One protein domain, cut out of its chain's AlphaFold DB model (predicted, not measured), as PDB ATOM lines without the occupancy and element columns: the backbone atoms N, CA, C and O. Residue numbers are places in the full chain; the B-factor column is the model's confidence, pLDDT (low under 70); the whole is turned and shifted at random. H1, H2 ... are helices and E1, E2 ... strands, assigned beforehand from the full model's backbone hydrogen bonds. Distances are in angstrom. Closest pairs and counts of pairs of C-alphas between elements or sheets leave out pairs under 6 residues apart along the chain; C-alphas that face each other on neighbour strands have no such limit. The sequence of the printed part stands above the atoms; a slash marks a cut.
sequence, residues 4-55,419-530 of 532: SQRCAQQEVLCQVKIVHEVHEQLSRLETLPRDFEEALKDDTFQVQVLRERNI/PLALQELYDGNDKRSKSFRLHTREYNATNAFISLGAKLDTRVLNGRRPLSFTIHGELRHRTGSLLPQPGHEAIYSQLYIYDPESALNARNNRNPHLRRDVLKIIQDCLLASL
ATOM      1  N   SER A   4     -61.794 -41.952 126.121       33.38
ATOM      2  CA  SER A   4     -61.788 -40.498 126.362       33.38
ATOM      3  C   SER A   4     -60.867 -39.729 125.408       33.38
ATOM      4  O   SER A   4     -61.148 -38.567 125.136       33.38
ATOM      5  N   GLN A   5     -59.789 -40.341 124.911       43.31
ATOM      6  CA  GLN A   5     -58.919 -39.739 123.896       43.31
ATOM      7  C   GLN A   5     -59.606 -39.706 122.525       43.31
ATOM      8  O   GLN A   5     -59.509 -38.696 121.836       43.31
ATOM      9  N   ARG A   6     -60.354 -40.756 122.151       53.88
ATOM     10  CA  ARG A   6     -61.174 -40.761 120.923       53.88
ATOM     11  C   ARG A   6     -62.320 -39.745 120.983       53.88
ATOM     12  O   ARG A   6     -62.561 -39.053 120.003       53.88
ATOM     13  N   CYS A   7     -62.984 -39.594 122.131       48.16
ATOM     14  CA  CYS A   7     -63.991 -38.544 122.313       48.16
ATOM     15  C   CYS A   7     -63.382 -37.139 122.198       48.16
ATOM     16  O   CYS A   7     -63.943 -36.297 121.507       48.16
ATOM     17  N   ALA A   8     -62.209 -36.904 122.798       52.38
ATOM     18  CA  ALA A   8     -61.510 -35.624 122.680       52.38
ATOM     19  C   ALA A   8     -61.005 -35.347 121.245       52.38
ATOM     20  O   ALA A   8     -61.014 -34.199 120.813       52.38
ATOM     21  N   GLN A   9     -60.628 -36.378 120.480       58.75
ATOM     22  CA  GLN A   9     -60.339 -36.266 119.043       58.75
ATOM     23  C   GLN A   9     -61.579 -35.875 118.238       58.75
ATOM     24  O   GLN A   9     -61.514 -34.978 117.397       58.75
ATOM     25  N   GLN A  10     -62.720 -36.507 118.518       59.31
ATOM     26  CA  GLN A  10     -63.980 -36.150 117.875       59.31
ATOM     27  C   GLN A  10     -64.407 -34.716 118.218       59.31
ATOM     28  O   GLN A  10     -64.965 -34.038 117.365       59.31
ATOM     29  N   GLU A  11     -64.111 -34.235 119.427       61.69
ATOM     30  CA  GLU A  11     -64.376 -32.859 119.859       61.69
ATOM     31  C   GLU A  11     -63.538 -31.824 119.087       61.69
ATOM     32  O   GLU A  11     -64.128 -30.878 118.570       61.69
ATOM     33  N   VAL A  12     -62.223 -32.027 118.892       61.53
ATOM     34  CA  VAL A  12     -61.405 -31.147 118.019       61.53
ATOM     35  C   VAL A  12     -61.964 -31.124 116.595       61.53
ATOM     36  O   VAL A  12     -62.157 -30.058 116.017       61.53
ATOM     37  N   LEU A  13     -62.282 -32.293 116.031       63.59
ATOM     38  CA  LEU A  13     -62.822 -32.393 114.671       63.59
ATOM     39  C   LEU A  13     -64.235 -31.797 114.546       63.59
ATOM     40  O   LEU A  13     -64.602 -31.307 113.478       63.59
ATOM     41  N   CYS A  14     -65.022 -31.789 115.622       64.31
ATOM     42  CA  CYS A  14     -66.280 -31.051 115.684       64.31
ATOM     43  C   CYS A  14     -66.052 -29.536 115.791       64.31
ATOM     44  O   CYS A  14     -66.782 -28.797 115.141       64.31
ATOM     45  N   GLN A  15     -65.045 -29.062 116.533       62.84
ATOM     46  CA  GLN A  15     -64.692 -27.635 116.573       62.84
ATOM     47  C   GLN A  15     -64.234 -27.130 115.198       62.84
ATOM     48  O   GLN A  15     -64.762 -26.123 114.741       62.84
ATOM     49  N   VAL A  16     -63.370 -27.876 114.496       62.62
ATOM     50  CA  VAL A  16     -62.989 -27.612 113.090       62.62
ATOM     51  C   VAL A  16     -64.226 -27.461 112.200       62.62
ATOM     52  O   VAL A  16     -64.360 -26.469 111.491       62.62
ATOM     53  N   LYS A  17     -65.181 -28.395 112.288       61.53
ATOM     54  CA  LYS A  17     -66.422 -28.335 111.500       61.53
ATOM     55  C   LYS A  17     -67.359 -27.194 111.896       61.53
ATOM     56  O   LYS A  17     -68.027 -26.659 111.025       61.53
ATOM     57  N   ILE A  18     -67.430 -26.825 113.176       60.41
ATOM     58  CA  ILE A  18     -68.242 -25.688 113.640       60.41
ATOM     59  C   ILE A  18     -67.632 -24.370 113.157       60.41
ATOM     60  O   ILE A  18     -68.369 -23.512 112.687       60.41
ATOM     61  N   VAL A  19     -66.309 -24.221 113.238       59.12
ATOM     62  CA  VAL A  19     -65.586 -23.027 112.777       59.12
ATOM     63  C   VAL A  19     -65.710 -22.870 111.256       59.12
ATOM     64  O   VAL A  19     -66.092 -21.796 110.803       59.12
ATOM     65  N   HIS A  20     -65.523 -23.947 110.483       61.62
ATOM     66  CA  HIS A  20     -65.774 -23.957 109.036       61.62
ATOM     67  C   HIS A  20     -67.241 -23.657 108.691       61.62
ATOM     68  O   HIS A  20     -67.490 -22.827 107.829       61.62
ATOM     69  N   GLU A  21     -68.226 -24.301 109.328       54.72
ATOM     70  CA  GLU A  21     -69.650 -24.042 109.046       54.72
ATOM     71  C   GLU A  21     -70.007 -22.581 109.360       54.72
ATOM     72  O   GLU A  21     -70.598 -21.910 108.524       54.72
ATOM     73  N   VAL A  22     -69.613 -22.049 110.522       54.44
ATOM     74  CA  VAL A  22     -69.882 -20.645 110.885       54.44
ATOM     75  C   VAL A  22     -69.228 -19.680 109.894       54.44
ATOM     76  O   VAL A  22     -69.877 -18.723 109.479       54.44
ATOM     77  N   HIS A  23     -67.988 -19.939 109.471       55.56
ATOM     78  CA  HIS A  23     -67.307 -19.125 108.465       55.56
ATOM     79  C   HIS A  23     -67.976 -19.223 107.089       55.56
ATOM     80  O   HIS A  23     -68.216 -18.202 106.459       55.56
ATOM     81  N   GLU A  24     -68.363 -20.422 106.645       50.81
ATOM     82  CA  GLU A  24     -69.082 -20.624 105.383       50.81
ATOM     83  C   GLU A  24     -70.419 -19.866 105.380       50.81
ATOM     84  O   GLU A  24     -70.738 -19.180 104.411       50.81
ATOM     85  N   GLN A  25     -71.183 -19.914 106.479       47.75
ATOM     86  CA  GLN A  25     -72.412 -19.127 106.602       47.75
ATOM     87  C   GLN A  25     -72.117 -17.611 106.616       47.75
ATOM     88  O   GLN A  25     -72.867 -16.858 106.001       47.75
ATOM     89  N   LEU A  26     -71.022 -17.148 107.237       46.28
ATOM     90  CA  LEU A  26     -70.606 -15.734 107.219       46.28
ATOM     91  C   LEU A  26     -70.185 -15.256 105.819       46.28
ATOM     92  O   LEU A  26     -70.728 -14.264 105.340       46.28
ATOM     93  N   SER A  27     -69.325 -15.986 105.107       45.78
ATOM     94  CA  SER A  27     -68.955 -15.650 103.723       45.78
ATOM     95  C   SER A  27     -70.152 -15.725 102.767       45.78
ATOM     96  O   SER A  27     -70.231 -14.969 101.802       45.78
ATOM     97  N   ARG A  28     -71.142 -16.589 103.040       40.56
ATOM     98  CA  ARG A  28     -72.418 -16.586 102.304       40.56
ATOM     99  C   ARG A  28     -73.226 -15.322 102.604       40.56
ATOM    100  O   ARG A  28     -73.726 -14.722 101.655       40.56
ATOM    101  N   LEU A  29     -73.302 -14.879 103.864       38.09
ATOM    102  CA  LEU A  29     -73.965 -13.626 104.261       38.09
ATOM    103  C   LEU A  29     -73.362 -12.395 103.555       38.09
ATOM    104  O   LEU A  29     -74.118 -11.536 103.107       38.09
ATOM    105  N   GLU A  30     -72.040 -12.349 103.364       41.19
ATOM    106  CA  GLU A  30     -71.337 -11.273 102.634       41.19
ATOM    107  C   GLU A  30     -71.691 -11.188 101.133       41.19
ATOM    108  O   GLU A  30     -71.440 -10.166 100.495       41.19
ATOM    109  N   THR A  31     -72.309 -12.227 100.557       41.09
ATOM    110  CA  THR A  31     -72.672 -12.291  99.123       41.09
ATOM    111  C   THR A  31     -74.166 -12.097  98.831       41.09
ATOM    112  O   THR A  31     -74.596 -12.230  97.682       41.09
ATOM    113  N   LEU A  32     -74.989 -11.797  99.843       41.53
ATOM    114  CA  LEU A  32     -76.447 -11.769  99.690       41.53
ATOM    115  C   LEU A  32     -76.990 -10.496  99.004       41.53
ATOM    116  O   LEU A  32     -76.541  -9.384  99.288       41.53
ATOM    117  N   PRO A  33     -78.037 -10.615  98.161       45.12
ATOM    118  CA  PRO A  33     -78.826  -9.468  97.718       45.12
ATOM    119  C   PRO A  33     -79.514  -8.755  98.895       45.12
ATOM    120  O   PRO A  33     -79.969  -9.404  99.835       45.12
ATOM    121  N   ARG A  34     -79.687  -7.429  98.789       45.97
ATOM    122  CA  ARG A  34     -80.331  -6.564  99.807       45.97
ATOM    123  C   ARG A  34     -81.687  -7.071 100.320       45.97
ATOM    124  O   ARG A  34     -81.997  -6.900 101.494       45.97
ATOM    125  N   ASP A  35     -82.468  -7.740  99.478       38.31
ATOM    126  CA  ASP A  35     -83.775  -8.299  99.853       38.31
ATOM    127  C   ASP A  35     -83.658  -9.397 100.940       38.31
ATOM    128  O   ASP A  35     -84.610  -9.665 101.670       38.31
ATOM    129  N   PHE A  36     -82.477 -10.012 101.084       37.22
ATOM    130  CA  PHE A  36     -82.159 -10.999 102.119       37.22
ATOM    131  C   PHE A  36     -81.644 -10.362 103.425       37.22
ATOM    132  O   PHE A  36     -81.853 -10.934 104.495       37.22
ATOM    133  N   GLU A  37     -81.051  -9.159 103.383       41.97
ATOM    134  CA  GLU A  37     -80.764  -8.377 104.601       41.97
ATOM    135  C   GLU A  37     -82.054  -8.025 105.353       41.97
ATOM    136  O   GLU A  37     -82.055  -7.937 106.579       41.97
ATOM    137  N   GLU A  38     -83.167  -7.845 104.635       44.03
ATOM    138  CA  GLU A  38     -84.496  -7.650 105.224       44.03
ATOM    139  C   GLU A  38     -84.955  -8.900 106.002       44.03
ATOM    140  O   GLU A  38     -85.467  -8.782 107.113       44.03
ATOM    141  N   ALA A  39     -84.694 -10.106 105.479       34.41
ATOM    142  CA  ALA A  39     -85.012 -11.371 106.153       34.41
ATOM    143  C   ALA A  39     -84.131 -11.631 107.394       34.41
ATOM    144  O   ALA A  39     -84.584 -12.238 108.360       34.41
ATOM    145  N   LEU A  40     -82.897 -11.116 107.418       37.97
ATOM    146  CA  LEU A  40     -81.983 -11.181 108.573       37.97
ATOM    147  C   LEU A  40     -82.345 -10.204 109.715       37.97
ATOM    148  O   LEU A  40     -81.698 -10.204 110.772       37.97
ATOM    149  N   LYS A  41     -83.387  -9.385 109.522       43.47
ATOM    150  CA  LYS A  41     -84.039  -8.581 110.568       43.47
ATOM    151  C   LYS A  41     -85.213  -9.317 111.230       43.47
ATOM    152  O   LYS A  41     -85.709  -8.830 112.238       43.47
ATOM    153  N   ASP A  42     -85.646 -10.462 110.695       38.38
ATOM    154  CA  ASP A  42     -86.711 -11.286 111.274       38.38
ATOM    155  C   ASP A  42     -86.118 -12.346 112.221       38.38
ATOM    156  O   ASP A  42     -85.415 -13.275 111.804       38.38
ATOM    157  N   ASP A  43     -86.424 -12.229 113.516       35.53
ATOM    158  CA  ASP A  43     -85.956 -13.154 114.556       35.53
ATOM    159  C   ASP A  43     -86.380 -14.610 114.298       35.53
ATOM    160  O   ASP A  43     -85.720 -15.549 114.757       35.53
ATOM    161  N   THR A  44     -87.456 -14.839 113.535       32.50
ATOM    162  CA  THR A  44     -87.872 -16.198 113.169       32.50
ATOM    163  C   THR A  44     -86.882 -16.872 112.221       32.50
ATOM    164  O   THR A  44     -86.709 -18.089 112.313       32.50
ATOM    165  N   PHE A  45     -86.165 -16.112 111.383       31.72
ATOM    166  CA  PHE A  45     -85.164 -16.650 110.459       31.72
ATOM    167  C   PHE A  45     -83.887 -17.082 111.198       31.72
ATOM    168  O   PHE A  45     -83.430 -18.216 111.035       31.72
ATOM    169  N   GLN A  46     -83.384 -16.233 112.106       38.12
ATOM    170  CA  GLN A  46     -82.263 -16.539 113.016       38.12
ATOM    171  C   GLN A  46     -82.512 -17.835 113.812       38.12
ATOM    172  O   GLN A  46     -81.667 -18.731 113.880       38.12
ATOM    173  N   VAL A  47     -83.723 -17.976 114.366       34.94
ATOM    174  CA  VAL A  47     -84.149 -19.160 115.131       34.94
ATOM    175  C   VAL A  47     -84.330 -20.407 114.254       34.94
ATOM    176  O   VAL A  47     -84.311 -21.521 114.785       34.94
ATOM    177  N   GLN A  48     -84.508 -20.264 112.938       30.36
ATOM    178  CA  GLN A  48     -84.735 -21.388 112.030       30.36
ATOM    179  C   GLN A  48     -83.432 -21.977 111.473       30.36
ATOM    180  O   GLN A  48     -83.287 -23.199 111.502       30.36
ATOM    181  N   VAL A  49     -82.457 -21.150 111.076       33.03
ATOM    182  CA  VAL A  49     -81.134 -21.618 110.598       33.03
ATOM    183  C   VAL A  49     -80.420 -22.463 111.666       33.03
ATOM    184  O   VAL A  49     -79.873 -23.523 111.376       33.03
ATOM    185  N   LEU A  50     -80.505 -22.061 112.938       34.41
ATOM    186  CA  LEU A  50     -79.848 -22.758 114.052       34.41
ATOM    187  C   LEU A  50     -80.574 -24.038 114.531       34.41
ATOM    188  O   LEU A  50     -80.091 -24.705 115.446       34.41
ATOM    189  N   ARG A  51     -81.727 -24.414 113.955       30.83
ATOM    190  CA  ARG A  51     -82.521 -25.573 114.422       30.83
ATOM    191  C   ARG A  51     -82.156 -26.915 113.795       30.83
ATOM    192  O   ARG A  51     -82.470 -27.944 114.394       30.83
ATOM    193  N   GLU A  52     -81.508 -26.942 112.633       33.25
ATOM    194  CA  GLU A  52     -81.422 -28.162 111.812       33.25
ATOM    195  C   GLU A  52     -80.550 -29.290 112.398       33.25
ATOM    196  O   GLU A  52     -80.615 -30.425 111.929       33.25
ATOM    197  N   ARG A  53     -79.769 -29.029 113.459       33.28
ATOM    198  CA  ARG A  53     -78.913 -30.040 114.118       33.28
ATOM    199  C   ARG A  53     -79.191 -30.241 115.612       33.28
ATOM    200  O   ARG A  53     -78.295 -30.608 116.363       33.28
ATOM    201  N   ASN A  54     -80.443 -30.044 116.041       32.88
ATOM    202  CA  ASN A  54     -80.963 -30.435 117.368       32.88
ATOM    203  C   ASN A  54     -80.193 -29.864 118.587       32.88
ATOM    204  O   ASN A  54     -80.250 -30.409 119.689       32.88
ATOM    205  N   ILE A  55     -79.477 -28.754 118.395       35.44
ATOM    206  CA  ILE A  55     -78.704 -28.052 119.421       35.44
ATOM    207  C   ILE A  55     -79.299 -26.655 119.576       35.44
ATOM    208  O   ILE A  55     -79.270 -25.858 118.645       35.44
ATOM    209  N   PRO A 419     -56.433 -33.545 109.928       88.19
ATOM    210  CA  PRO A 419     -55.234 -32.890 109.409       88.19
ATOM    211  C   PRO A 419     -53.957 -33.513 109.989       88.19
ATOM    212  O   PRO A 419     -53.909 -33.812 111.185       88.19
ATOM    213  N   LEU A 420     -52.919 -33.685 109.161       89.94
ATOM    214  CA  LEU A 420     -51.717 -34.453 109.520       89.94
ATOM    215  C   LEU A 420     -51.090 -33.996 110.847       89.94
ATOM    216  O   LEU A 420     -50.789 -34.831 111.692       89.94
ATOM    217  N   ALA A 421     -50.984 -32.687 111.085       91.00
ATOM    218  CA  ALA A 421     -50.412 -32.153 112.323       91.00
ATOM    219  C   ALA A 421     -51.248 -32.481 113.583       91.00
ATOM    220  O   ALA A 421     -50.687 -32.674 114.662       91.00
ATOM    221  N   LEU A 422     -52.576 -32.623 113.464       89.94
ATOM    222  CA  LEU A 422     -53.415 -33.154 114.546       89.94
ATOM    223  C   LEU A 422     -53.242 -34.671 114.697       89.94
ATOM    224  O   LEU A 422     -53.249 -35.167 115.825       89.94
ATOM    225  N   GLN A 423     -53.055 -35.416 113.600       90.38
ATOM    226  CA  GLN A 423     -52.758 -36.848 113.681       90.38
ATOM    227  C   GLN A 423     -51.418 -37.107 114.382       90.38
ATOM    228  O   GLN A 423     -51.357 -37.941 115.285       90.38
ATOM    229  N   GLU A 424     -50.368 -36.358 114.035       93.94
ATOM    230  CA  GLU A 424     -49.059 -36.438 114.690       93.94
ATOM    231  C   GLU A 424     -49.170 -36.237 116.203       93.94
ATOM    232  O   GLU A 424     -48.602 -37.023 116.957       93.94
ATOM    233  N   LEU A 425     -49.956 -35.257 116.663       93.81
ATOM    234  CA  LEU A 425     -50.196 -35.039 118.092       93.81
ATOM    235  C   LEU A 425     -50.946 -36.207 118.773       93.81
ATOM    236  O   LEU A 425     -50.745 -36.449 119.968       93.81
ATOM    237  N   TYR A 426     -51.800 -36.943 118.049       89.25
ATOM    238  CA  TYR A 426     -52.509 -38.114 118.583       89.25
ATOM    239  C   TYR A 426     -51.680 -39.403 118.567       89.25
ATOM    240  O   TYR A 426     -51.745 -40.160 119.541       89.25
ATOM    241  N   ASP A 427     -50.881 -39.652 117.531       90.12
ATOM    242  CA  ASP A 427     -50.162 -40.921 117.339       90.12
ATOM    243  C   ASP A 427     -48.673 -40.842 117.740       90.12
ATOM    244  O   ASP A 427     -48.113 -41.817 118.247       90.12
ATOM    245  N   GLY A 428     -48.033 -39.674 117.624       91.69
ATOM    246  CA  GLY A 428     -46.597 -39.463 117.846       91.69
ATOM    247  C   GLY A 428     -46.113 -39.696 119.285       91.69
ATOM    248  O   GLY A 428     -46.891 -39.767 120.234       91.69
ATOM    249  N   ASN A 429     -44.798 -39.823 119.495       93.56
ATOM    250  CA  ASN A 429     -44.200 -40.124 120.812       93.56
ATOM    251  C   ASN A 429     -43.341 -38.970 121.379       93.56
ATOM    252  O   ASN A 429     -42.607 -39.147 122.355       93.56
ATOM    253  N   ASP A 430     -43.419 -37.781 120.782       95.31
ATOM    254  CA  ASP A 430     -42.641 -36.607 121.183       95.31
ATOM    255  C   ASP A 430     -43.240 -35.875 122.409       95.31
ATOM    256  O   ASP A 430     -44.251 -36.287 122.992       95.31
ATOM    257  N   LYS A 431     -42.601 -34.772 122.829       96.12
ATOM    258  CA  LYS A 431     -43.058 -33.957 123.970       96.12
ATOM    259  C   LYS A 431     -44.416 -33.287 123.703       96.12
ATOM    260  O   LYS A 431     -45.214 -33.180 124.637       96.12
ATOM    261  N   ARG A 432     -44.705 -32.887 122.455       96.06
ATOM    262  CA  ARG A 432     -45.979 -32.263 122.054       96.06
ATOM    263  C   ARG A 432     -47.128 -33.265 122.164       96.06
ATOM    264  O   ARG A 432     -48.056 -33.036 122.937       96.06
ATOM    265  N   SER A 433     -46.999 -34.428 121.526       95.00
ATOM    266  CA  SER A 433     -47.990 -35.518 121.546       95.00
ATOM    267  C   SER A 433     -48.269 -36.038 122.960       95.00
ATOM    268  O   SER A 433     -49.402 -36.359 123.322       95.00
ATOM    269  N   LYS A 434     -47.233 -36.112 123.810       94.25
ATOM    270  CA  LYS A 434     -47.374 -36.479 125.231       94.25
ATOM    271  C   LYS A 434     -48.148 -35.429 126.031       94.25
ATOM    272  O   LYS A 434     -49.060 -35.806 126.759       94.25
ATOM    273  N   SER A 435     -47.839 -34.139 125.868       94.44
ATOM    274  CA  SER A 435     -48.590 -33.054 126.519       94.44
ATOM    275  C   SER A 435     -50.048 -33.016 126.050       94.44
ATOM    276  O   SER A 435     -50.956 -32.943 126.878       94.44
ATOM    277  N   PHE A 436     -50.275 -33.136 124.740       94.31
ATOM    278  CA  PHE A 436     -51.596 -33.089 124.120       94.31
ATOM    279  C   PHE A 436     -52.503 -34.244 124.550       94.31
ATOM    280  O   PHE A 436     -53.634 -34.008 124.960       94.31
ATOM    281  N   ARG A 437     -52.015 -35.492 124.548       92.25
ATOM    282  CA  ARG A 437     -52.783 -36.666 125.019       92.25
ATOM    283  C   ARG A 437     -53.028 -36.714 126.529       92.25
ATOM    284  O   ARG A 437     -53.834 -37.541 126.963       92.25
ATOM    285  N   LEU A 438     -52.310 -35.901 127.306       90.31
ATOM    286  CA  LEU A 438     -52.498 -35.751 128.750       90.31
ATOM    287  C   LEU A 438     -53.578 -34.700 129.056       90.31
ATOM    288  O   LEU A 438     -54.518 -35.004 129.784       90.31
ATOM    289  N   HIS A 439     -53.500 -33.524 128.426       90.56
ATOM    290  CA  HIS A 439     -54.376 -32.372 128.693       90.56
ATOM    291  C   HIS A 439     -55.412 -32.133 127.578       90.56
ATOM    292  O   HIS A 439     -55.821 -30.998 127.340       90.56
ATOM    293  N   THR A 440     -55.822 -33.163 126.821       88.69
ATOM    294  CA  THR A 440     -56.576 -32.962 125.557       88.69
ATOM    295  C   THR A 440     -57.858 -32.154 125.761       88.69
ATOM    296  O   THR A 440     -58.154 -31.271 124.972       88.69
ATOM    297  N   ARG A 441     -58.576 -32.378 126.868       85.75
ATOM    298  CA  ARG A 441     -59.795 -31.624 127.219       85.75
ATOM    299  C   ARG A 441     -59.542 -30.130 127.436       85.75
ATOM    300  O   ARG A 441     -60.413 -29.321 127.149       85.75
ATOM    301  N   GLU A 442     -58.369 -29.766 127.936       89.00
ATOM    302  CA  GLU A 442     -57.984 -28.381 128.222       89.00
ATOM    303  C   GLU A 442     -57.521 -27.677 126.944       89.00
ATOM    304  O   GLU A 442     -57.922 -26.542 126.693       89.00
ATOM    305  N   TYR A 443     -56.783 -28.375 126.070       92.75
ATOM    306  CA  TYR A 443     -56.522 -27.909 124.703       92.75
ATOM    307  C   TYR A 443     -57.830 -27.703 123.915       92.75
ATOM    308  O   TYR A 443     -57.980 -26.681 123.246       92.75
ATOM    309  N   ASN A 444     -58.800 -28.615 124.042       88.81
ATOM    310  CA  ASN A 444     -60.117 -28.498 123.413       88.81
ATOM    311  C   ASN A 444     -60.921 -27.321 123.990       88.81
ATOM    312  O   ASN A 444     -61.478 -26.529 123.233       88.81
ATOM    313  N   ALA A 445     -60.957 -27.156 125.315       86.31
ATOM    314  CA  ALA A 445     -61.648 -26.040 125.965       86.31
ATOM    315  C   ALA A 445     -61.025 -24.678 125.604       86.31
ATOM    316  O   ALA A 445     -61.749 -23.724 125.336       86.31
ATOM    317  N   THR A 446     -59.693 -24.602 125.518       90.31
ATOM    318  CA  THR A 446     -58.950 -23.380 125.147       90.31
ATOM    319  C   THR A 446     -59.221 -22.932 123.705       90.31
ATOM    320  O   THR A 446     -59.115 -21.746 123.392       90.31
ATOM    321  N   ASN A 447     -59.597 -23.861 122.823       88.81
ATOM    322  CA  ASN A 447     -59.944 -23.574 121.429       88.81
ATOM    323  C   ASN A 447     -61.463 -23.570 121.161       88.81
ATOM    324  O   ASN A 447     -61.881 -23.301 120.037       88.81
ATOM    325  N   ALA A 448     -62.308 -23.793 122.171       85.88
ATOM    326  CA  ALA A 448     -63.754 -23.852 121.989       85.88
ATOM    327  C   ALA A 448     -64.330 -22.533 121.434       85.88
ATOM    328  O   ALA A 448     -64.134 -21.461 122.003       85.88
ATOM    329  N   PHE A 449     -65.094 -22.620 120.340       81.81
ATOM    330  CA  PHE A 449     -65.767 -21.462 119.737       81.81
ATOM    331  C   PHE A 449     -66.964 -20.966 120.573       81.81
ATOM    332  O   PHE A 449     -67.308 -19.791 120.523       81.81
ATOM    333  N   ILE A 450     -67.598 -21.839 121.367       77.06
ATOM    334  CA  ILE A 450     -68.791 -21.510 122.165       77.06
ATOM    335  C   ILE A 450     -68.651 -22.087 123.576       77.06
ATOM    336  O   ILE A 450     -68.167 -23.207 123.746       77.06
ATOM    337  N   SER A 451     -69.110 -21.345 124.586       79.12
ATOM    338  CA  SER A 451     -69.132 -21.813 125.975       79.12
ATOM    339  C   SER A 451     -70.299 -22.775 126.246       79.12
ATOM    340  O   SER A 451     -71.396 -22.622 125.694       79.12
ATOM    341  N   LEU A 452     -70.092 -23.764 127.122       72.62
ATOM    342  CA  LEU A 452     -71.143 -24.701 127.523       72.62
ATOM    343  C   LEU A 452     -71.885 -24.193 128.768       72.62
ATOM    344  O   LEU A 452     -71.357 -24.211 129.877       72.62
ATOM    345  N   GLY A 453     -73.136 -23.769 128.593       66.50
ATOM    346  CA  GLY A 453     -74.025 -23.378 129.683       66.50
ATOM    347  C   GLY A 453     -74.774 -24.580 130.258       66.50
ATOM    348  O   GLY A 453     -75.717 -25.077 129.640       66.50
ATOM    349  N   ALA A 454     -74.389 -25.014 131.460       66.31
ATOM    350  CA  ALA A 454     -75.016 -26.123 132.180       66.31
ATOM    351  C   ALA A 454     -75.114 -25.835 133.688       66.31
ATOM    352  O   ALA A 454     -74.156 -25.355 134.292       66.31
ATOM    353  N   LYS A 455     -76.247 -26.179 134.322       65.44
ATOM    354  CA  LYS A 455     -76.360 -26.210 135.790       65.44
ATOM    355  C   LYS A 455     -75.871 -27.572 136.286       65.44
ATOM    356  O   LYS A 455     -76.598 -28.561 136.178       65.44
ATOM    357  N   LEU A 456     -74.631 -27.625 136.778       64.69
ATOM    358  CA  LEU A 456     -74.073 -28.832 137.390       64.69
ATOM    359  C   LEU A 456     -74.727 -29.112 138.745       64.69
ATOM    360  O   LEU A 456     -74.924 -28.204 139.553       64.69
ATOM    361  N   ASP A 457     -74.971 -30.389 139.019       66.31
ATOM    362  CA  ASP A 457     -75.248 -30.872 140.367       66.31
ATOM    363  C   ASP A 457     -73.938 -31.070 141.146       66.31
ATOM    364  O   ASP A 457     -73.220 -32.059 140.964       66.31
ATOM    365  N   THR A 458     -73.615 -30.123 142.027       65.19
ATOM    366  CA  THR A 458     -72.408 -30.178 142.865       65.19
ATOM    367  C   THR A 458     -72.441 -31.319 143.885       65.19
ATOM    368  O   THR A 458     -71.379 -31.778 144.307       65.19
ATOM    369  N   ARG A 459     -73.626 -31.853 144.225       63.75
ATOM    370  CA  ARG A 459     -73.791 -32.966 145.179       63.75
ATOM    371  C   ARG A 459     -73.135 -34.254 144.669       63.75
ATOM    372  O   ARG A 459     -72.686 -35.074 145.464       63.75
ATOM    373  N   VAL A 460     -73.045 -34.419 143.346       61.09
ATOM    374  CA  VAL A 460     -72.495 -35.616 142.683       61.09
ATOM    375  C   VAL A 460     -70.962 -35.573 142.571       61.09
ATOM    376  O   VAL A 460     -70.321 -36.619 142.461       61.09
ATOM    377  N   LEU A 461     -70.352 -34.384 142.645       57.56
ATOM    378  CA  LEU A 461     -68.906 -34.193 142.454       57.56
ATOM    379  C   LEU A 461     -68.068 -34.691 143.646       57.56
ATOM    380  O   LEU A 461     -66.935 -35.137 143.468       57.56
ATOM    381  N   ASN A 462     -68.627 -34.661 144.859       51.47
ATOM    382  CA  ASN A 462     -67.908 -34.907 146.114       51.47
ATOM    383  C   ASN A 462     -67.845 -36.402 146.503       51.47
ATOM    384  O   ASN A 462     -68.184 -36.781 147.624       51.47
ATOM    385  N   GLY A 463     -67.417 -37.276 145.585       56.25
ATOM    386  CA  GLY A 463     -67.393 -38.731 145.797       56.25
ATOM    387  C   GLY A 463     -66.095 -39.426 145.376       56.25
ATOM    388  O   GLY A 463     -65.459 -39.051 144.399       56.25
ATOM    389  N   ARG A 464     -65.739 -40.535 146.049       53.75
ATOM    390  CA  ARG A 464     -64.602 -41.422 145.685       53.75
ATOM    391  C   ARG A 464     -64.864 -42.287 144.429       53.75
ATOM    392  O   ARG A 464     -64.385 -43.416 144.337       53.75
ATOM    393  N   ARG A 465     -65.681 -41.802 143.492       55.59
ATOM    394  CA  ARG A 465     -66.056 -42.477 142.236       55.59
ATOM    395  C   ARG A 465     -65.358 -41.783 141.053       55.59
ATOM    396  O   ARG A 465     -64.833 -40.687 141.233       55.59
ATOM    397  N   PRO A 466     -65.313 -42.386 139.849       55.38
ATOM    398  CA  PRO A 466     -64.878 -41.670 138.651       55.38
ATOM    399  C   PRO A 466     -65.694 -40.381 138.486       55.38
ATOM    400  O   PRO A 466     -66.913 -40.428 138.630       55.38
ATOM    401  N   LEU A 467     -65.029 -39.254 138.212       56.88
ATOM    402  CA  LEU A 467     -65.659 -37.930 138.217       56.88
ATOM    403  C   LEU A 467     -66.801 -37.850 137.191       56.88
ATOM    404  O   LEU A 467     -66.569 -37.750 135.985       56.88
ATOM    405  N   SER A 468     -68.031 -37.878 137.699       62.88
ATOM    406  CA  SER A 468     -69.275 -37.758 136.946       62.88
ATOM    407  C   SER A 468     -70.001 -36.484 137.358       62.88
ATOM    408  O   SER A 468     -70.251 -36.283 138.545       62.88
ATOM    409  N   PHE A 469     -70.383 -35.656 136.391       64.56
ATOM    410  CA  PHE A 469     -71.264 -34.514 136.612       64.56
ATOM    411  C   PHE A 469     -72.663 -34.831 136.074       64.56
ATOM    412  O   PHE A 469     -72.802 -35.399 134.991       64.56
ATOM    413  N   THR A 470     -73.697 -34.437 136.815       65.25
ATOM    414  CA  THR A 470     -75.085 -34.446 136.333       65.25
ATOM    415  C   THR A 470     -75.449 -33.034 135.893       65.25
ATOM    416  O   THR A 470     -75.167 -32.075 136.613       65.25
ATOM    417  N   ILE A 471     -76.068 -32.902 134.719       67.62
ATOM    418  CA  ILE A 471     -76.656 -31.646 134.240       67.62
ATOM    419  C   ILE A 471     -78.163 -31.732 134.452       67.62
ATOM    420  O   ILE A 471     -78.800 -32.658 133.951       67.62
ATOM    421  N   HIS A 472     -78.731 -30.759 135.164       64.50
ATOM    422  CA  HIS A 472     -80.181 -30.632 135.325       64.50
ATOM    423  C   HIS A 472     -80.746 -29.591 134.352       64.50
ATOM    424  O   HIS A 472     -80.213 -28.487 134.236       64.50
ATOM    425  N   GLY A 473     -81.858 -29.919 133.688       69.19
ATOM    426  CA  GLY A 473     -82.540 -29.030 132.742       69.19
ATOM    427  C   GLY A 473     -81.991 -29.099 131.312       69.19
ATOM    428  O   GLY A 473     -81.640 -30.167 130.819       69.19
ATOM    429  N   GLU A 474     -81.969 -27.959 130.617       60.75
ATOM    430  CA  GLU A 474     -81.528 -27.874 129.218       60.75
ATOM    431  C   GLU A 474     -80.018 -27.627 129.098       60.75
ATOM    432  O   GLU A 474     -79.497 -26.654 129.644       60.75
ATOM    433  N   LEU A 475     -79.337 -28.442 128.286       67.25
ATOM    434  CA  LEU A 475     -78.006 -28.126 127.768       67.25
ATOM    435  C   LEU A 475     -78.114 -26.943 126.791       67.25
ATOM    436  O   LEU A 475     -78.874 -27.021 125.823       67.25
ATOM    437  N   ARG A 476     -77.357 -25.864 127.010       63.97
ATOM    438  CA  ARG A 476     -77.352 -24.691 126.116       63.97
ATOM    439  C   ARG A 476     -75.930 -24.318 125.726       63.97
ATOM    440  O   ARG A 476     -75.074 -24.153 126.590       63.97
ATOM    441  N   HIS A 477     -75.689 -24.123 124.434       66.88
ATOM    442  CA  HIS A 477     -74.445 -23.512 123.968       66.88
ATOM    443  C   HIS A 477     -74.634 -21.996 124.001       66.88
ATOM    444  O   HIS A 477     -75.564 -21.477 123.381       66.88
ATOM    445  N   ARG A 478     -73.806 -21.307 124.790       65.62
ATOM    446  CA  ARG A 478     -73.876 -19.860 125.004       65.62
ATOM    447  C   ARG A 478     -72.782 -19.176 124.199       65.62
ATOM    448  O   ARG A 478     -71.611 -19.192 124.599       65.62
ATOM    449  N   THR A 479     -73.181 -18.564 123.092       66.12
ATOM    450  CA  THR A 479     -72.365 -17.550 122.423       66.12
ATOM    451  C   THR A 479     -72.531 -16.269 123.233       66.12
ATOM    452  O   THR A 479     -73.654 -15.794 123.416       66.12
ATOM    453  N   GLY A 480     -71.430 -15.781 123.804       66.06
ATOM    454  CA  GLY A 480     -71.417 -14.501 124.509       66.06
ATOM    455  C   GLY A 480     -71.472 -13.326 123.536       66.06
ATOM    456  O   GLY A 480     -71.682 -13.512 122.337       66.06
ATOM    457  N   SER A 481     -71.217 -12.130 124.063       70.88
ATOM    458  CA  SER A 481     -70.896 -10.954 123.251       70.88
ATOM    459  C   SER A 481     -69.795 -11.279 122.224       70.88
ATOM    460  O   SER A 481     -68.925 -12.119 122.478       70.88
ATOM    461  N   LEU A 482     -69.820 -10.641 121.055       72.94
ATOM    462  CA  LEU A 482     -68.790 -10.792 120.020       72.94
ATOM    463  C   LEU A 482     -67.557  -9.915 120.278       72.94
ATOM    464  O   LEU A 482     -66.518 -10.137 119.660       72.94
ATOM    465  N   LEU A 483     -67.629  -8.982 121.228       75.62
ATOM    466  CA  LEU A 483     -66.502  -8.169 121.680       75.62
ATOM    467  C   LEU A 483     -66.226  -8.440 123.170       75.62
ATOM    468  O   LEU A 483     -67.145  -8.751 123.928       75.62
ATOM    469  N   PRO A 484     -64.978  -8.341 123.652       76.50
ATOM    470  CA  PRO A 484     -64.762  -8.263 125.089       76.50
ATOM    471  C   PRO A 484     -65.419  -6.998 125.653       76.50
ATOM    472  O   PRO A 484     -65.369  -5.929 125.040       76.50
ATOM    473  N   GLN A 485     -65.994  -7.106 126.851       78.44
ATOM    474  CA  GLN A 485     -66.411  -5.926 127.611       78.44
ATOM    475  C   GLN A 485     -65.184  -5.058 127.952       78.44
ATOM    476  O   GLN A 485     -64.078  -5.593 128.078       78.44
ATOM    477  N   PRO A 486     -65.340  -3.734 128.149       76.56
ATOM    478  CA  PRO A 486     -64.240  -2.868 128.569       76.56
ATOM    479  C   PRO A 486     -63.478  -3.438 129.777       76.56
ATOM    480  O   PRO A 486     -64.078  -3.959 130.720       76.56
ATOM    481  N   GLY A 487     -62.145  -3.394 129.720       82.88
ATOM    482  CA  GLY A 487     -61.261  -3.952 130.751       82.88
ATOM    483  C   GLY A 487     -61.155  -5.485 130.795       82.88
ATOM    484  O   GLY A 487     -60.385  -5.998 131.604       82.88
ATOM    485  N   HIS A 488     -61.877  -6.224 129.945       82.25
ATOM    486  CA  HIS A 488     -61.838  -7.688 129.894       82.25
ATOM    487  C   HIS A 488     -61.061  -8.197 128.667       82.25
ATOM    488  O   HIS A 488     -60.990  -7.547 127.627       82.25
ATOM    489  N   GLU A 489     -60.479  -9.389 128.773       83.00
ATOM    490  CA  GLU A 489     -59.808 -10.070 127.660       83.00
ATOM    491  C   GLU A 489     -60.802 -10.886 126.798       83.00
ATOM    492  O   GLU A 489     -61.700 -11.540 127.331       83.00
ATOM    493  N   ALA A 490     -60.568 -10.987 125.485       83.19
ATOM    494  CA  ALA A 490     -61.425 -11.727 124.545       83.19
ATOM    495  C   ALA A 490     -61.579 -13.235 124.872       83.19
ATOM    496  O   ALA A 490     -60.581 -13.910 125.117       83.19
ATOM    497  N   ILE A 491     -62.791 -13.806 124.860       84.12
ATOM    498  CA  ILE A 491     -63.094 -15.225 125.177       84.12
ATOM    499  C   ILE A 491     -63.842 -15.971 124.053       84.12
ATOM    500  O   ILE A 491     -64.618 -15.380 123.311       84.12
ATOM    501  N   TYR A 492     -63.666 -17.298 123.968       85.19
ATOM    502  CA  TYR A 492     -64.373 -18.196 123.033       85.19
ATOM    503  C   TYR A 492     -64.386 -17.674 121.578       85.19
ATOM    504  O   TYR A 492     -63.318 -17.470 121.004       85.19
ATOM    505  N   SER A 493     -65.561 -17.427 120.988       82.25
ATOM    506  CA  SER A 493     -65.753 -16.882 119.634       82.25
ATOM    507  C   SER A 493     -65.027 -15.557 119.391       82.25
ATOM    508  O   SER A 493     -64.575 -15.307 118.277       82.25
ATOM    509  N   GLN A 494     -64.840 -14.729 120.423       83.25
ATOM    510  CA  GLN A 494     -64.117 -13.457 120.316       83.25
ATOM    511  C   GLN A 494     -62.650 -13.687 119.892       83.25
ATOM    512  O   GLN A 494     -62.099 -12.916 119.116       83.25
ATOM    513  N   LEU A 495     -62.036 -14.809 120.301       87.06
ATOM    514  CA  LEU A 495     -60.667 -15.221 119.930       87.06
ATOM    515  C   LEU A 495     -60.528 -15.718 118.474       87.06
ATOM    516  O   LEU A 495     -59.519 -16.339 118.125       87.06
ATOM    517  N   TYR A 496     -61.547 -15.507 117.644       83.19
ATOM    518  CA  TYR A 496     -61.534 -15.769 116.201       83.19
ATOM    519  C   TYR A 496     -61.764 -14.492 115.368       83.19
ATOM    520  O   TYR A 496     -61.759 -14.562 114.146       83.19
ATOM    521  N   ILE A 497     -61.939 -13.337 116.026       81.31
ATOM    522  CA  ILE A 497     -62.056 -12.003 115.399       81.31
ATOM    523  C   ILE A 497     -60.721 -11.236 115.486       81.31
ATOM    524  O   ILE A 497     -60.430 -10.378 114.658       81.31
ATOM    525  N   TYR A 498     -59.904 -11.545 116.496       78.00
ATOM    526  CA  TYR A 498     -58.562 -10.987 116.683       78.00
ATOM    527  C   TYR A 498     -57.557 -11.621 115.718       78.00
ATOM    528  O   TYR A 498     -57.777 -12.725 115.214       78.00
ATOM    529  N   ASP A 499     -56.414 -10.958 115.517       85.75
ATOM    530  CA  ASP A 499     -55.311 -11.554 114.770       85.75
ATOM    531  C   ASP A 499     -54.856 -12.887 115.416       85.75
ATOM    532  O   ASP A 499     -54.938 -13.050 116.644       85.75
ATOM    533  N   PRO A 500     -54.364 -13.859 114.620       87.88
ATOM    534  CA  PRO A 500     -54.026 -15.181 115.137       87.88
ATOM    535  C   PRO A 500     -52.970 -15.189 116.251       87.88
ATOM    536  O   PRO A 500     -52.990 -16.093 117.087       87.88
ATOM    537  N   GLU A 501     -52.051 -14.222 116.299       92.00
ATOM    538  CA  GLU A 501     -50.952 -14.228 117.271       92.00
ATOM    539  C   GLU A 501     -51.405 -13.651 118.622       92.00
ATOM    540  O   GLU A 501     -51.141 -14.254 119.666       92.00
ATOM    541  N   SER A 502     -52.187 -12.566 118.629       89.69
ATOM    542  CA  SER A 502     -52.880 -12.069 119.829       89.69
ATOM    543  C   SER A 502     -53.848 -13.106 120.389       89.69
ATOM    544  O   SER A 502     -53.883 -13.333 121.600       89.69
ATOM    545  N   ALA A 503     -54.600 -13.791 119.522       90.25
ATOM    546  CA  ALA A 503     -55.524 -14.836 119.943       90.25
ATOM    547  C   ALA A 503     -54.788 -16.048 120.554       90.25
ATOM    548  O   ALA A 503     -55.202 -16.560 121.598       90.25
ATOM    549  N   LEU A 504     -53.654 -16.463 119.974       93.88
ATOM    550  CA  LEU A 504     -52.768 -17.488 120.539       93.88
ATOM    551  C   LEU A 504     -52.175 -17.057 121.889       93.88
ATOM    552  O   LEU A 504     -52.101 -17.864 122.819       93.88
ATOM    553  N   ASN A 505     -51.780 -15.789 122.021       93.44
ATOM    554  CA  ASN A 505     -51.261 -15.235 123.270       93.44
ATOM    555  C   ASN A 505     -52.324 -15.224 124.375       93.44
ATOM    556  O   ASN A 505     -52.060 -15.737 125.459       93.44
ATOM    557  N   ALA A 506     -53.546 -14.763 124.099       92.00
ATOM    558  CA  ALA A 506     -54.651 -14.811 125.059       92.00
ATOM    559  C   ALA A 506     -55.018 -16.256 125.465       92.00
ATOM    560  O   ALA A 506     -55.250 -16.536 126.643       92.00
ATOM    561  N   ARG A 507     -55.005 -17.208 124.516       93.31
ATOM    562  CA  ARG A 507     -55.167 -18.651 124.794       93.31
ATOM    563  C   ARG A 507     -54.085 -19.180 125.743       93.31
ATOM    564  O   ARG A 507     -54.402 -19.912 126.682       93.31
ATOM    565  N   ASN A 508     -52.827 -18.802 125.512       94.88
ATOM    566  CA  ASN A 508     -51.666 -19.261 126.274       94.88
ATOM    567  C   ASN A 508     -51.562 -18.618 127.671       94.88
ATOM    568  O   ASN A 508     -51.325 -19.326 128.644       94.88
ATOM    569  N   ASN A 509     -51.783 -17.306 127.793       93.44
ATOM    570  CA  ASN A 509     -51.653 -16.562 129.054       93.44
ATOM    571  C   ASN A 509     -52.600 -17.086 130.147       93.44
ATOM    572  O   ASN A 509     -52.235 -17.143 131.318       93.44
ATOM    573  N   ARG A 510     -53.798 -17.528 129.750       90.94
ATOM    574  CA  ARG A 510     -54.800 -18.145 130.637       90.94
ATOM    575  C   ARG A 510     -54.513 -19.597 130.993       90.94
ATOM    576  O   ARG A 510     -55.019 -20.089 131.996       90.94
ATOM    577  N   ASN A 511     -53.728 -20.282 130.166       93.62
ATOM    578  CA  ASN A 511     -53.425 -21.703 130.291       93.62
ATOM    579  C   ASN A 511     -51.901 -21.931 130.277       93.62
ATOM    580  O   ASN A 511     -51.408 -22.672 129.423       93.62
ATOM    581  N   PRO A 512     -51.130 -21.313 131.197       93.62
ATOM    582  CA  PRO A 512     -49.662 -21.301 131.152       93.62
ATOM    583  C   PRO A 512     -49.016 -22.678 131.394       93.62
ATOM    584  O   PRO A 512     -47.803 -22.832 131.269       93.62
ATOM    585  N   HIS A 513     -49.814 -23.683 131.764       93.75
ATOM    586  CA  HIS A 513     -49.428 -25.089 131.885       93.75
ATOM    587  C   HIS A 513     -49.576 -25.880 130.572       93.75
ATOM    588  O   HIS A 513     -48.961 -26.939 130.422       93.75
ATOM    589  N   LEU A 514     -50.369 -25.380 129.618       95.69
ATOM    590  CA  LEU A 514     -50.431 -25.905 128.257       95.69
ATOM    591  C   LEU A 514     -49.245 -25.380 127.441       95.69
ATOM    592  O   LEU A 514     -48.637 -24.360 127.754       95.69
ATOM    593  N   ARG A 515     -48.885 -26.088 126.367       96.69
ATOM    594  CA  ARG A 515     -47.779 -25.667 125.506       96.69
ATOM    595  C   ARG A 515     -48.271 -24.759 124.382       96.69
ATOM    596  O   ARG A 515     -49.106 -25.177 123.577       96.69
ATOM    597  N   ARG A 516     -47.653 -23.579 124.249       96.44
ATOM    598  CA  ARG A 516     -47.885 -22.635 123.141       96.44
ATOM    599  C   ARG A 516     -47.723 -23.266 121.754       96.44
ATOM    600  O   ARG A 516     -48.482 -22.935 120.856       96.44
ATOM    601  N   ASP A 517     -46.772 -24.188 121.573       96.75
ATOM    602  CA  ASP A 517     -46.543 -24.852 120.278       96.75
ATOM    603  C   ASP A 517     -47.681 -25.814 119.894       96.75
ATOM    604  O   ASP A 517     -48.102 -25.835 118.741       96.75
ATOM    605  N   VAL A 518     -48.241 -26.547 120.859       96.44
ATOM    606  CA  VAL A 518     -49.436 -27.382 120.656       96.44
ATOM    607  C   VAL A 518     -50.678 -26.515 120.430       96.44
ATOM    608  O   VAL A 518     -51.456 -26.811 119.528       96.44
ATOM    609  N   LEU A 519     -50.845 -25.422 121.190       95.31
ATOM    610  CA  LEU A 519     -51.924 -24.453 120.952       95.31
ATOM    611  C   LEU A 519     -51.846 -23.868 119.535       95.31
ATOM    612  O   LEU A 519     -52.869 -23.827 118.854       95.31
ATOM    613  N   LYS A 520     -50.646 -23.499 119.063       95.38
ATOM    614  CA  LYS A 520     -50.448 -23.008 117.695       95.38
ATOM    615  C   LYS A 520     -50.820 -24.063 116.656       95.38
ATOM    616  O   LYS A 520     -51.583 -23.745 115.761       95.38
ATOM    617  N   ILE A 521     -50.368 -25.314 116.790       94.75
ATOM    618  CA  ILE A 521     -50.707 -26.386 115.831       94.75
ATOM    619  C   ILE A 521     -52.228 -26.574 115.707       94.75
ATOM    620  O   ILE A 521     -52.740 -26.725 114.599       94.75
ATOM    621  N   ILE A 522     -52.956 -26.544 116.828       92.62
ATOM    622  CA  ILE A 522     -54.421 -26.670 116.826       92.62
ATOM    623  C   ILE A 522     -55.062 -25.452 116.147       92.62
ATOM    624  O   ILE A 522     -55.931 -25.622 115.296       92.62
ATOM    625  N   GLN A 523     -54.605 -24.241 116.474       91.56
ATOM    626  CA  GLN A 523     -55.087 -22.998 115.869       91.56
ATOM    627  C   GLN A 523     -54.810 -22.936 114.359       91.56
ATOM    628  O   GLN A 523     -55.712 -22.627 113.589       91.56
ATOM    629  N   ASP A 524     -53.600 -23.285 113.923       90.69
ATOM    630  CA  ASP A 524     -53.210 -23.348 112.512       90.69
ATOM    631  C   ASP A 524     -54.105 -24.338 111.749       90.69
ATOM    632  O   ASP A 524     -54.546 -24.046 110.642       90.69
ATOM    633  N   CYS A 525     -54.444 -25.482 112.358       89.12
ATOM    634  CA  CYS A 525     -55.367 -26.457 111.771       89.12
ATOM    635  C   CYS A 525     -56.822 -25.957 111.708       89.12
ATOM    636  O   CYS A 525     -57.523 -26.300 110.762       89.12
ATOM    637  N   LEU A 526     -57.271 -25.161 112.687       84.88
ATOM    638  CA  LEU A 526     -58.602 -24.533 112.708       84.88
ATOM    639  C   LEU A 526     -58.729 -23.398 111.678       84.88
ATOM    640  O   LEU A 526     -59.800 -23.215 111.105       84.88
ATOM    641  N   LEU A 527     -57.646 -22.656 111.430       81.75
ATOM    642  CA  LEU A 527     -57.600 -21.569 110.449       81.75
ATOM    643  C   LEU A 527     -57.361 -22.080 109.020       81.75
ATOM    644  O   LEU A 527     -57.976 -21.577 108.089       81.75
ATOM    645  N   ALA A 528     -56.552 -23.126 108.823       79.12
ATOM    646  CA  ALA A 528     -56.353 -23.735 107.501       79.12
ATOM    647  C   ALA A 528     -57.652 -24.325 106.913       79.12
ATOM    648  O   ALA A 528     -57.826 -24.348 105.694       79.12
ATOM    649  N   SER A 529     -58.596 -24.743 107.766       63.09
ATOM    650  CA  SER A 529     -59.958 -25.132 107.368       63.09
ATOM    651  C   SER A 529     -60.903 -23.963 107.039       63.09
ATOM    652  O   SER A 529     -62.082 -24.211 106.819       63.09
ATOM    653  N   LEU A 530     -60.415 -22.716 107.026       56.09
ATOM    654  CA  LEU A 530     -61.148 -21.527 106.559       56.09
ATOM    655  C   LEU A 530     -60.649 -21.005 105.200       56.09
ATOM    656  O   LEU A 530     -61.249 -20.097 104.633       56.09
TER     657      LEU A 530
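AT A GLANCE: This is residues 4 to 55 and 419 to 530 of the 532 residues of an uncharacterized protein of Rhododendron simsii (UniProt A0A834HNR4). A cluster of short helices, H4, H5, H6 and H8, is gathered round H9, and the long helix H1 packs on one side of it with residues 5 to 19 before it runs out past the cluster. Two arms leave this body: one is the far part of H1 with H2 and H3, which fold back beyond its end, where residues 30 to 36 and 41 to 48 stick out; the other is the long hairpin of E1 and E2, whose loop sticks out with residues 462 to 467. The printed part has 164 residues, mostly helix, with nine named helices and two named strands in the order H1 H2 H3 H4 H5 H6 E1 E2 H7 H8 H9; the sheet E1 - E2 is antiparallel. It is only just compact, close to loose, with a radius of gyration of the C-alphas of 18.2 A and spans of 55 by 39 by 35 A.

IN THESE COORDINATES: H1, residues 4 to 29, begins at C-alpha 4 (-61.788, -40.498, 126.362) and is 36.9 A long. H2 is residues 34 to 39 and H3 residues 43 to 49. After the cut come H4, residues 420 to 427, H5, residues 431 to 438, and H6, residues 440 to 447. E1, residues 451 to 456, begins at C-alpha 451 (-69.132, -21.813, 125.975) and is 14.3 A long. E2, residues 471 to 479, is 18.9 A long and bends by 75 degrees at residue 474. H7, residues 492 to 496, is followed by H8, residues 500 to 510, 15.8 A long. H9, residues 516 to 528, is 17.8 A long and ends at C-alpha 528 (-56.353, -23.735, 107.501).

HOW THE PARTS SIT: H9 is the hub and touches five helices; the helix packing is mostly crossed, with one of seven tilts shallow. H8 and H9 form a helical hairpin, opposite ways at a steep tilt of 40 degrees, closest at the C-alphas of Asn 508 and Arg 516, 6.0 A. H4 touches residues 521 to 525 of H9, closest at C-alphas 421 and 521, 6.8 A. H5 and H9 only just touch, with 3 pairs of C-alphas within 8 A, closest at Arg 432 and Val 518, 6.1 A. H6 and H9 also only just touch, with 3 such pairs, closest at Tyr 443 and Leu 519, 6.9 A. H1 touches H9 with residues 15 to 19 alone, closest at the C-alphas of Val 16 and Leu 526, 5.4 A. With residues 5 to 15 alone H1 touches H6 at a shallow tilt of 17 degrees, the same way, closest at C-alphas 12 and 444, 6.1 A. H7 and H8 only just touch, with 3 pairs, closest at C-alphas 495 and 503, 5.2 A. H2 and H3 are close but not clearly touching, and H3 is apart from H1. E1 and E2 form an antiparallel hairpin at 162 degrees, with N 453 and O 476 2.8 A apart and N 478 and O 451 2.9 A apart, within hydrogen-bond range. In H1, H3, H4, H5, H6 and H9 every O i to N i+4 pair is within that range; H2 has 1 of 2, H8 6 of 7, and H7 0 of 1 but 2 of 2 O i to N i+3 pairs.

THE WHOLE: The C-alphas farthest apart, Arg 34 and Arg 464, are 59.7 A apart. Residues 56 to 418 are cut out, and C-alphas 55 and 419 are 26.0 A apart across the cut. The links E1 to E2, 14 residues, and E2 to H7, 12 residues, are long. The mean pLDDT of the printed part is 70.1; residues 4 to 55, 453 to 480 and 529 to 530 are under 70.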